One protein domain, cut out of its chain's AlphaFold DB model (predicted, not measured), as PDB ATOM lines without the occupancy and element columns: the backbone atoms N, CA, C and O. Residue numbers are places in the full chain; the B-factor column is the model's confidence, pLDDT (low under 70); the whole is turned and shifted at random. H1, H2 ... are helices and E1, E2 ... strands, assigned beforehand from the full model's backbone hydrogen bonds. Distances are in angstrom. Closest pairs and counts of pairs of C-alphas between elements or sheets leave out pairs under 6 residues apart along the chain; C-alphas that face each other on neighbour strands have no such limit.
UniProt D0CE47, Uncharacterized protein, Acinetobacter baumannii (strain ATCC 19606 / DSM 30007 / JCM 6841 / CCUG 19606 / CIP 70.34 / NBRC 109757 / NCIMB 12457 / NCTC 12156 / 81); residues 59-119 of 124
ATOM      1  N   PHE A  59     183.095 217.818 130.213       95.62
ATOM      2  CA  PHE A  59     183.458 217.138 131.451       95.62
ATOM      3  C   PHE A  59     184.323 218.055 132.313       95.62
ATOM      4  O   PHE A  59     185.297 218.642 131.849       95.62
ATOM      5  N   ASN A  60     183.936 218.220 133.581       92.12
ATOM      6  CA  ASN A  60     184.591 219.140 134.517       92.12
ATOM      7  C   ASN A  60     184.748 220.581 133.969       92.12
ATOM      8  O   ASN A  60     185.759 221.244 134.195       92.12
ATOM      9  N   GLY A  61     183.748 221.052 133.216       94.88
ATOM     10  CA  GLY A  61     183.741 222.384 132.601       94.88
ATOM     11  C   GLY A  61     184.601 222.529 131.339       94.88
ATOM     12  O   GLY A  61     184.721 223.642 130.838       94.88
ATOM     13  N   ILE A  62     185.180 221.439 130.824       96.56
ATOM     14  CA  ILE A  62     186.002 221.420 129.610       96.56
ATOM     15  C   ILE A  62     185.248 220.666 128.516       96.56
ATOM     16  O   ILE A  62     184.812 219.539 128.736       96.56
ATOM     17  N   GLU A  63     185.098 221.281 127.347       97.25
ATOM     18  CA  GLU A  63     184.533 220.633 126.161       97.25
ATOM     19  C   GLU A  63     185.584 219.721 125.518       97.25
ATOM     20  O   GLU A  63     186.619 220.189 125.046       97.25
ATOM     21  N   ILE A  64     185.338 218.410 125.550       97.50
ATOM     22  CA  ILE A  64     186.366 217.399 125.272       97.50
ATOM     23  C   ILE A  64     186.713 217.318 123.782       97.50
ATOM     24  O   ILE A  64     187.882 217.168 123.451       97.50
ATOM     25  N   PHE A  65     185.742 217.514 122.886       97.06
ATOM     26  CA  PHE A  65     186.003 217.569 121.440       97.06
ATOM     27  C   PHE A  65     186.751 218.841 120.992       97.06
ATOM     28  O   PHE A  65     187.215 218.913 119.861       97.06
ATOM     29  N   ASN A  66     186.920 219.828 121.881       96.88
ATOM     30  CA  ASN A  66     187.650 221.071 121.595       96.88
ATOM     31  C   ASN A  66     189.102 221.069 122.094       96.88
ATOM     32  O   ASN A  66     189.796 222.082 121.975       96.88
ATOM     33  N   ILE A  67     189.571 219.957 122.655       97.25
ATOM     34  CA  ILE A  67     190.961 219.759 123.071       97.25
ATOM     35  C   ILE A  67     191.540 218.540 122.360       97.25
ATOM     36  O   ILE A  67     190.806 217.693 121.859       97.25
ATOM     37  N   SER A  68     192.865 218.431 122.331       97.81
ATOM     38  CA  SER A  68     193.510 217.238 121.783       97.81
ATOM     39  C   SER A  68     193.284 216.006 122.664       97.81
ATOM     40  O   SER A  68     193.154 216.114 123.888       97.81
ATOM     41  N   ALA A  69     193.354 214.815 122.069       97.25
ATOM     42  CA  ALA A  69     193.347 213.548 122.789       97.25
ATOM     43  C   ALA A  69     194.436 213.517 123.872       97.25
ATOM     44  O   ALA A  69     194.178 213.121 125.009       97.25
ATOM     45  N   SER A  70     195.631 214.047 123.582       97.50
ATOM     46  CA  SER A  70     196.709 214.147 124.576       97.50
ATOM     47  C   SER A  70     196.342 215.003 125.799       97.50
ATOM     48  O   SER A  70     196.778 214.716 126.917       97.50
ATOM     49  N   GLU A  71     195.550 216.062 125.618       98.06
ATOM     50  CA  GLU A  71     195.059 216.913 126.704       98.06
ATOM     51  C   GLU A  71     193.921 216.237 127.465       98.06
ATOM     52  O   GLU A  71     193.927 216.259 128.699       98.06
ATOM     53  N   ALA A  72     193.005 215.570 126.760       97.62
ATOM     54  CA  ALA A  72     191.932 214.787 127.365       97.62
ATOM     55  C   ALA A  72     192.492 213.650 128.241       97.62
ATOM     56  O   ALA A  72     192.057 213.461 129.380       97.62
ATOM     57  N   TYR A  73     193.537 212.959 127.775       97.38
ATOM     58  CA  TYR A  73     194.218 211.904 128.528       97.38
ATOM     59  C   TYR A  73     194.890 212.460 129.783       97.38
ATOM     60  O   TYR A  73     194.742 211.899 130.868       97.38
ATOM     61  N   LYS A  74     195.593 213.595 129.673       97.00
ATOM     62  CA  LYS A  74     196.198 214.269 130.836       97.00
ATOM     63  C   LYS A  74     195.145 214.708 131.849       97.00
ATOM     64  O   LYS A  74     195.365 214.550 133.051       97.00
ATOM     65  N   LEU A  75     194.015 215.241 131.381       97.31
ATOM     66  CA  LEU A  75     192.883 215.603 132.228       97.31
ATOM     67  C   LEU A  75     192.387 214.375 132.993       97.31
ATOM     68  O   LEU A  75     192.334 214.417 134.224       97.31
ATOM     69  N   MET A  76     192.095 213.272 132.301       97.56
ATOM     70  CA  MET A  76     191.585 212.068 132.951       97.56
ATOM     71  C   MET A  76     192.611 211.465 133.920       97.56
ATOM     72  O   MET A  76     192.283 211.247 135.082       97.56
ATOM     73  N   ALA A  77     193.880 211.343 133.520       96.50
ATOM     74  CA  ALA A  77     194.978 210.869 134.373       96.50
ATOM     75  C   ALA A  77     195.221 211.748 135.621       96.50
ATOM     76  O   ALA A  77     195.829 211.325 136.615       96.50
ATOM     77  N   SER A  78     194.799 213.017 135.589       97.06
ATOM     78  CA  SER A  78     194.861 213.905 136.755       97.06
ATOM     79  C   SER A  78     193.759 213.611 137.781       97.06
ATOM     80  O   SER A  78     193.992 213.795 138.977       97.06
ATOM     81  N   LEU A  79     192.606 213.105 137.329       97.44
ATOM     82  CA  LEU A  79     191.394 212.855 138.120       97.44
ATOM     83  C   LEU A  79     191.240 211.384 138.537       97.44
ATOM     84  O   LEU A  79     190.638 211.080 139.577       97.44
ATOM     85  N   ASP A  80     191.788 210.480 137.735       97.94
ATOM     86  CA  ASP A  80     191.795 209.039 137.925       97.94
ATOM     87  C   ASP A  80     193.211 208.494 137.699       97.94
ATOM     88  O   ASP A  80     193.838 208.754 136.675       97.94
ATOM     89  N   LYS A  81     193.745 207.786 138.698       96.44
ATOM     90  CA  LYS A  81     195.097 207.208 138.647       96.44
ATOM     91  C   LYS A  81     195.110 205.787 138.103       96.44
ATOM     92  O   LYS A  81     196.184 205.317 137.743       96.44
ATOM     93  N   ASP A  82     193.936 205.174 137.987       96.81
ATOM     94  CA  ASP A  82     193.754 203.782 137.592       96.81
ATOM     95  C   ASP A  82     193.099 203.682 136.203       96.81
ATOM     96  O   ASP A  82     192.363 202.741 135.909       96.81
ATOM     97  N   ILE A  83     193.358 204.673 135.339       97.12
ATOM     98  CA  ILE A  83     192.927 204.640 133.939       97.12
ATOM     99  C   ILE A  83     193.540 203.434 133.217       97.12
ATOM    100  O   ILE A  83     194.737 203.160 133.336       97.12
ATOM    101  N   ALA A  84     192.724 202.734 132.435       96.81
ATOM    102  CA  ALA A  84     193.180 201.717 131.500       96.81
ATOM    103  C   ALA A  84     193.428 202.367 130.137       96.81
ATOM    104  O   ALA A  84     192.634 203.195 129.698       96.81
ATOM    105  N   ILE A  85     194.532 202.013 129.485       95.56
ATOM    106  CA  ILE A  85     194.853 202.457 128.127       95.56
ATOM    107  C   ILE A  85     195.201 201.217 127.311       95.56
ATOM    108  O   ILE A  85     196.011 200.398 127.754       95.56
ATOM    109  N   ASP A  86     194.602 201.100 126.135       93.56
ATOM    110  CA  ASP A  86     194.883 200.066 125.148       93.56
ATOM    111  C   ASP A  86     194.943 200.674 123.734       93.56
ATOM    112  O   ASP A  86     195.114 201.884 123.585       93.56
ATOM    113  N   GLY A  87     194.894 199.830 122.701       90.00
ATOM    114  CA  GLY A  87     194.981 200.274 121.308       90.00
ATOM    115  C   GLY A  87     193.738 201.005 120.796       90.00
ATOM    116  O   GLY A  87     193.837 201.661 119.769       90.00
ATOM    117  N   ASP A  88     192.600 200.909 121.489       90.75
ATOM    118  CA  ASP A  88     191.357 201.580 121.091       90.75
ATOM    119  C   ASP A  88     191.199 202.931 121.805       90.75
ATOM    120  O   ASP A  88     190.514 203.830 121.313       90.75
ATOM    121  N   GLY A  89     191.850 203.098 122.959       95.94
ATOM    122  CA  GLY A  89     191.990 204.390 123.610       95.94
ATOM    123  C   GLY A  89     192.135 204.302 125.127       95.94
ATOM    124  O   GLY A  89     192.901 203.497 125.654       95.94
ATOM    125  N   LEU A  90     191.437 205.184 125.844       96.94
ATOM    126  CA  LEU A  90     191.495 205.295 127.305       96.94
ATOM    127  C   LEU A  90     190.140 204.977 127.928       96.94
ATOM    128  O   LEU A  90     189.115 205.465 127.468       96.94
ATOM    129  N   THR A  91     190.144 204.273 129.059       98.00
ATOM    130  CA  THR A  91     188.955 204.010 129.877       98.00
ATOM    131  C   THR A  91     189.194 204.366 131.345       98.00
ATOM    132  O   THR A  91     190.149 203.910 131.971       98.00
ATOM    133  N   SER A  92     188.289 205.156 131.926       97.81
ATOM    134  CA  SER A  92     188.165 205.377 133.369       97.81
ATOM    135  C   SER A  92     186.929 204.653 133.901       97.81
ATOM    136  O   SER A  92     185.795 205.117 133.752       97.81
ATOM    137  N   PHE A  93     187.146 203.532 134.592       97.19
ATOM    138  CA  PHE A  93     186.075 202.790 135.269       97.19
ATOM    139  C   PHE A  93     185.489 203.564 136.451       97.19
ATOM    140  O   PHE A  93     184.301 203.451 136.742       97.19
ATOM    141  N   LYS A  94     186.303 204.404 137.102       96.38
ATOM    142  CA  LYS A  94     185.875 205.261 138.211       96.38
ATOM    143  C   LYS A  94     184.751 206.218 137.809       96.38
ATOM    144  O   LYS A  94     183.848 206.460 138.607       96.38
ATOM    145  N   PHE A  95     184.840 206.798 136.613       96.94
ATOM    146  CA  PHE A  95     183.845 207.747 136.106       96.94
ATOM    147  C   PHE A  95     182.850 207.118 135.128       96.94
ATOM    148  O   PHE A  95     181.856 207.765 134.803       96.94
ATOM    149  N   GLY A  96     183.099 205.887 134.672       97.69
ATOM    150  CA  GLY A  96     182.319 205.264 133.608       97.69
ATOM    151  C   GLY A  96     182.466 206.022 132.291       97.69
ATOM    152  O   GLY A  96     181.465 206.254 131.623       97.69
ATOM    153  N   ILE A  97     183.678 206.489 131.966       97.94
ATOM    154  CA  ILE A  97     183.972 207.287 130.764       97.94
ATOM    155  C   ILE A  97     185.123 206.646 129.996       97.94
ATOM    156  O   ILE A  97     186.149 206.320 130.590       97.94
ATOM    157  N   GLY A  98     184.976 206.514 128.683       97.94
ATOM    158  CA  GLY A  98     186.039 206.124 127.765       97.94
ATOM    159  C   GLY A  98     186.214 207.142 126.642       97.94
ATOM    160  O   GLY A  98     185.256 207.801 126.240       97.94
ATOM    161  N   PHE A  99     187.440 207.266 126.150       97.88
ATOM    162  CA  PHE A  99     187.806 208.036 124.969       97.88
ATOM    163  C   PHE A  99     188.276 207.055 123.901       97.88
ATOM    164  O   PHE A  99     189.256 206.347 124.123       97.88
ATOM    165  N   CYS A 100     187.556 207.006 122.784       96.25
ATOM    166  CA  CYS A 100     187.933 206.230 121.610       96.25
ATOM    167  C   CYS A 100     188.896 207.079 120.782       96.25
ATOM    168  O   CYS A 100     188.519 208.161 120.327       96.25
ATOM    169  N   GLU A 101     190.132 206.613 120.646       94.81
ATOM    170  CA  GLU A 101     191.169 207.253 119.842       94.81
ATOM    171  C   GLU A 101     192.143 206.178 119.327       94.81
ATOM    172  O   GLU A 101     193.248 206.025 119.860       94.81
ATOM    173  N   PRO A 102     191.731 205.384 118.323       91.06
ATOM    174  CA  PRO A 102     192.524 204.254 117.843       91.06
ATOM    175  C   PRO A 102     193.819 204.677 117.134       91.06
ATOM    176  O   PRO A 102     194.705 203.848 116.948       91.06
ATOM    177  N   ASN A 103     193.951 205.953 116.747       91.94
ATOM    178  CA  ASN A 103     195.154 206.504 116.117       91.94
ATOM    179  C   ASN A 103     195.951 207.391 117.088       91.94
ATOM    180  O   ASN A 103     196.699 208.270 116.659       91.94
ATOM    181  N   TYR A 104     195.797 207.196 118.406       92.94
ATOM    182  CA  TYR A 104     196.436 208.045 119.416       92.94
ATOM    183  C   TYR A 104     197.962 208.119 119.271       92.94
ATOM    184  O   TYR A 104     198.554 209.166 119.534       92.94
ATOM    185  N   GLU A 105     198.623 207.018 118.900       91.94
ATOM    186  CA  GLU A 105     200.085 206.990 118.777       91.94
ATOM    187  C   GLU A 105     200.576 207.854 117.605       91.94
ATOM    188  O   GLU A 105     201.616 208.516 117.712       91.94
ATOM    189  N   GLU A 106     199.821 207.884 116.509       94.44
ATOM    190  CA  GLU A 106     200.124 208.640 115.298       94.44
ATOM    191  C   GLU A 106     199.636 210.096 115.361       94.44
ATOM    192  O   GLU A 106     200.351 211.008 114.932       94.44
ATOM    193  N   GLU A 107     198.441 210.326 115.906       93.81
ATOM    194  CA  GLU A 107     197.705 211.592 115.826       93.81
ATOM    195  C   GLU A 107     197.247 212.139 117.201       93.81
ATOM    196  O   GLU A 107     196.133 212.646 117.333       93.81
ATOM    197  N   PRO A 108     198.108 212.188 118.243       94.50
ATOM    198  CA  PRO A 108     197.701 212.540 119.616       94.50
ATOM    199  C   PRO A 108     197.216 213.991 119.792       94.50
ATOM    200  O   PRO A 108     196.754 214.379 120.871       94.50
ATOM    201  N   PHE A 109     197.400 214.826 118.769       97.00
ATOM    202  CA  PHE A 109     197.042 216.242 118.767       97.00
ATOM    203  C   PHE A 109     195.686 216.527 118.112       97.00
ATOM    204  O   PHE A 109     195.230 217.669 118.185       97.00
ATOM    205  N   LEU A 110     195.045 215.526 117.499       96.19
ATOM    206  CA  LEU A 110     193.649 215.626 117.078       96.19
ATOM    207  C   LEU A 110     192.713 215.438 118.284       96.19
ATOM    208  O   LEU A 110     193.146 214.897 119.306       96.19
ATOM    209  N   PRO A 111     191.466 215.932 118.223       95.94
ATOM    210  CA  PRO A 111     190.441 215.581 119.201       95.94
ATOM    211  C   PRO A 111     190.165 214.081 119.208       95.94
ATOM    212  O   PRO A 111     190.355 213.428 118.189       95.94
ATOM    213  N   VAL A 112     189.665 213.573 120.336       96.81
ATOM    214  CA  VAL A 112     189.202 212.179 120.429       96.81
ATOM    215  C   VAL A 112     188.089 211.917 119.413       96.81
ATOM    216  O   VAL A 112     187.191 212.747 119.264       96.81
ATOM    217  N   GLU A 113     188.112 210.760 118.754       96.88
ATOM    218  CA  GLU A 113     187.092 210.380 117.765       96.88
ATOM    219  C   GLU A 113     185.700 210.234 118.400       96.88
ATOM    220  O   GLU A 113     184.693 210.692 117.851       96.88
ATOM    221  N   ALA A 114     185.634 209.612 119.578       98.06
ATOM    222  CA  ALA A 114     184.383 209.431 120.304       98.06
ATOM    223  C   ALA A 114     184.583 209.379 121.822       98.06
ATOM    224  O   ALA A 114     185.663 209.087 122.339       98.06
ATOM    225  N   ILE A 115     183.501 209.632 122.555       98.44
ATOM    226  CA  ILE A 115     183.451 209.548 124.016       98.44
ATOM    227  C   ILE A 115     182.323 208.603 124.393       98.44
ATOM    228  O   ILE A 115     181.174 208.849 124.037       98.44
ATOM    229  N   ILE A 116     182.615 207.557 125.158       98.19
ATOM    230  CA  ILE A 116     181.602 206.647 125.692       98.19
ATOM    231  C   ILE A 116     181.381 206.906 127.182       98.19
ATOM    232  O   ILE A 116     182.330 207.086 127.936       98.19
ATOM    233  N   ILE A 117     180.121 206.923 127.612       97.94
ATOM    234  CA  ILE A 117     179.704 206.946 129.013       97.94
ATOM    235  C   ILE A 117     178.912 205.672 129.285       97.94
ATOM    236  O   ILE A 117     177.966 205.373 128.559       97.94
ATOM    237  N   PHE A 118     179.263 204.927 130.326       97.94
ATOM    238  CA  PHE A 118     178.735 203.584 130.556       97.94
ATOM    239  C   PHE A 118     178.452 203.299 132.035       97.94
ATOM    240  O   PHE A 118     178.979 203.952 132.936       97.94
ATOM    241  N   ILE A 119     177.570 202.329 132.283       97.12
ATOM    242  CA  ILE A 119     177.264 201.846 133.636       97.12
ATOM    243  C   ILE A 119     178.361 200.913 134.165       97.12
ATOM    244  O   ILE A 119     179.099 200.299 133.397       97.12
TER     245      ILE A 119
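Overview. This is residues 59 to 119 of the 124 residues of an uncharacterized protein of Acinetobacter baumannii (strain ATCC 19606 / DSM 30007 / JCM 6841 / CCUG 19606 / CIP 70.34 / NBRC 109757 / NCIMB 12457 / NCTC 12156 / 81) (UniProt D0CE47). With little regular structure, this is a small three-stranded sheet with one helix, H1, over one face near edge strand E1, and a long stretch with no named element, residues 101 to 113, between E2 and E3. The 61 printed residues hold H1, E1, E2 and E3 in that order, a mixed class with under half in named elements. The sheet E1 - E2 - E3 is a meander, each strand the antiparallel neighbour of the one before. The whole is compact, with a radius of gyration of the C-alphas of 10.4 A and spans of 28 by 25 by 19 A.

Along the chain. After Phe 59, H1 takes residues 69 to 79, 15.5 A, from C-alpha 69 at (193.347, 213.548, 122.789). E1 is residues 89 to 92, E2 97 to 100, and E3 114 to 118, 13.1 A, ending at (178.735, 203.584, 130.556).

Arrangement. H1 is on the sheet in two layers, helix on one face, at a height over the sheet of 9.9 A. It runs along E1, at 19 degrees on the local plane, and lies over E1 but only just not over E2, where 2 C-alphas fall. Their closest C-alphas, Tyr 73 and Leu 90, are 7.3 A apart. In H1 every O i to N i+4 pair is within hydrogen-bond range. So are N 90 and O 99 of hairpin E1 and E2, 3.0 A, and N 98 and O 116 of hairpin E2 and E3, 2.8 A.

Size, cuts and confidence. The printed part has no cut. The link E2 to E3 is long, 13 residues. No printed residue is under 70.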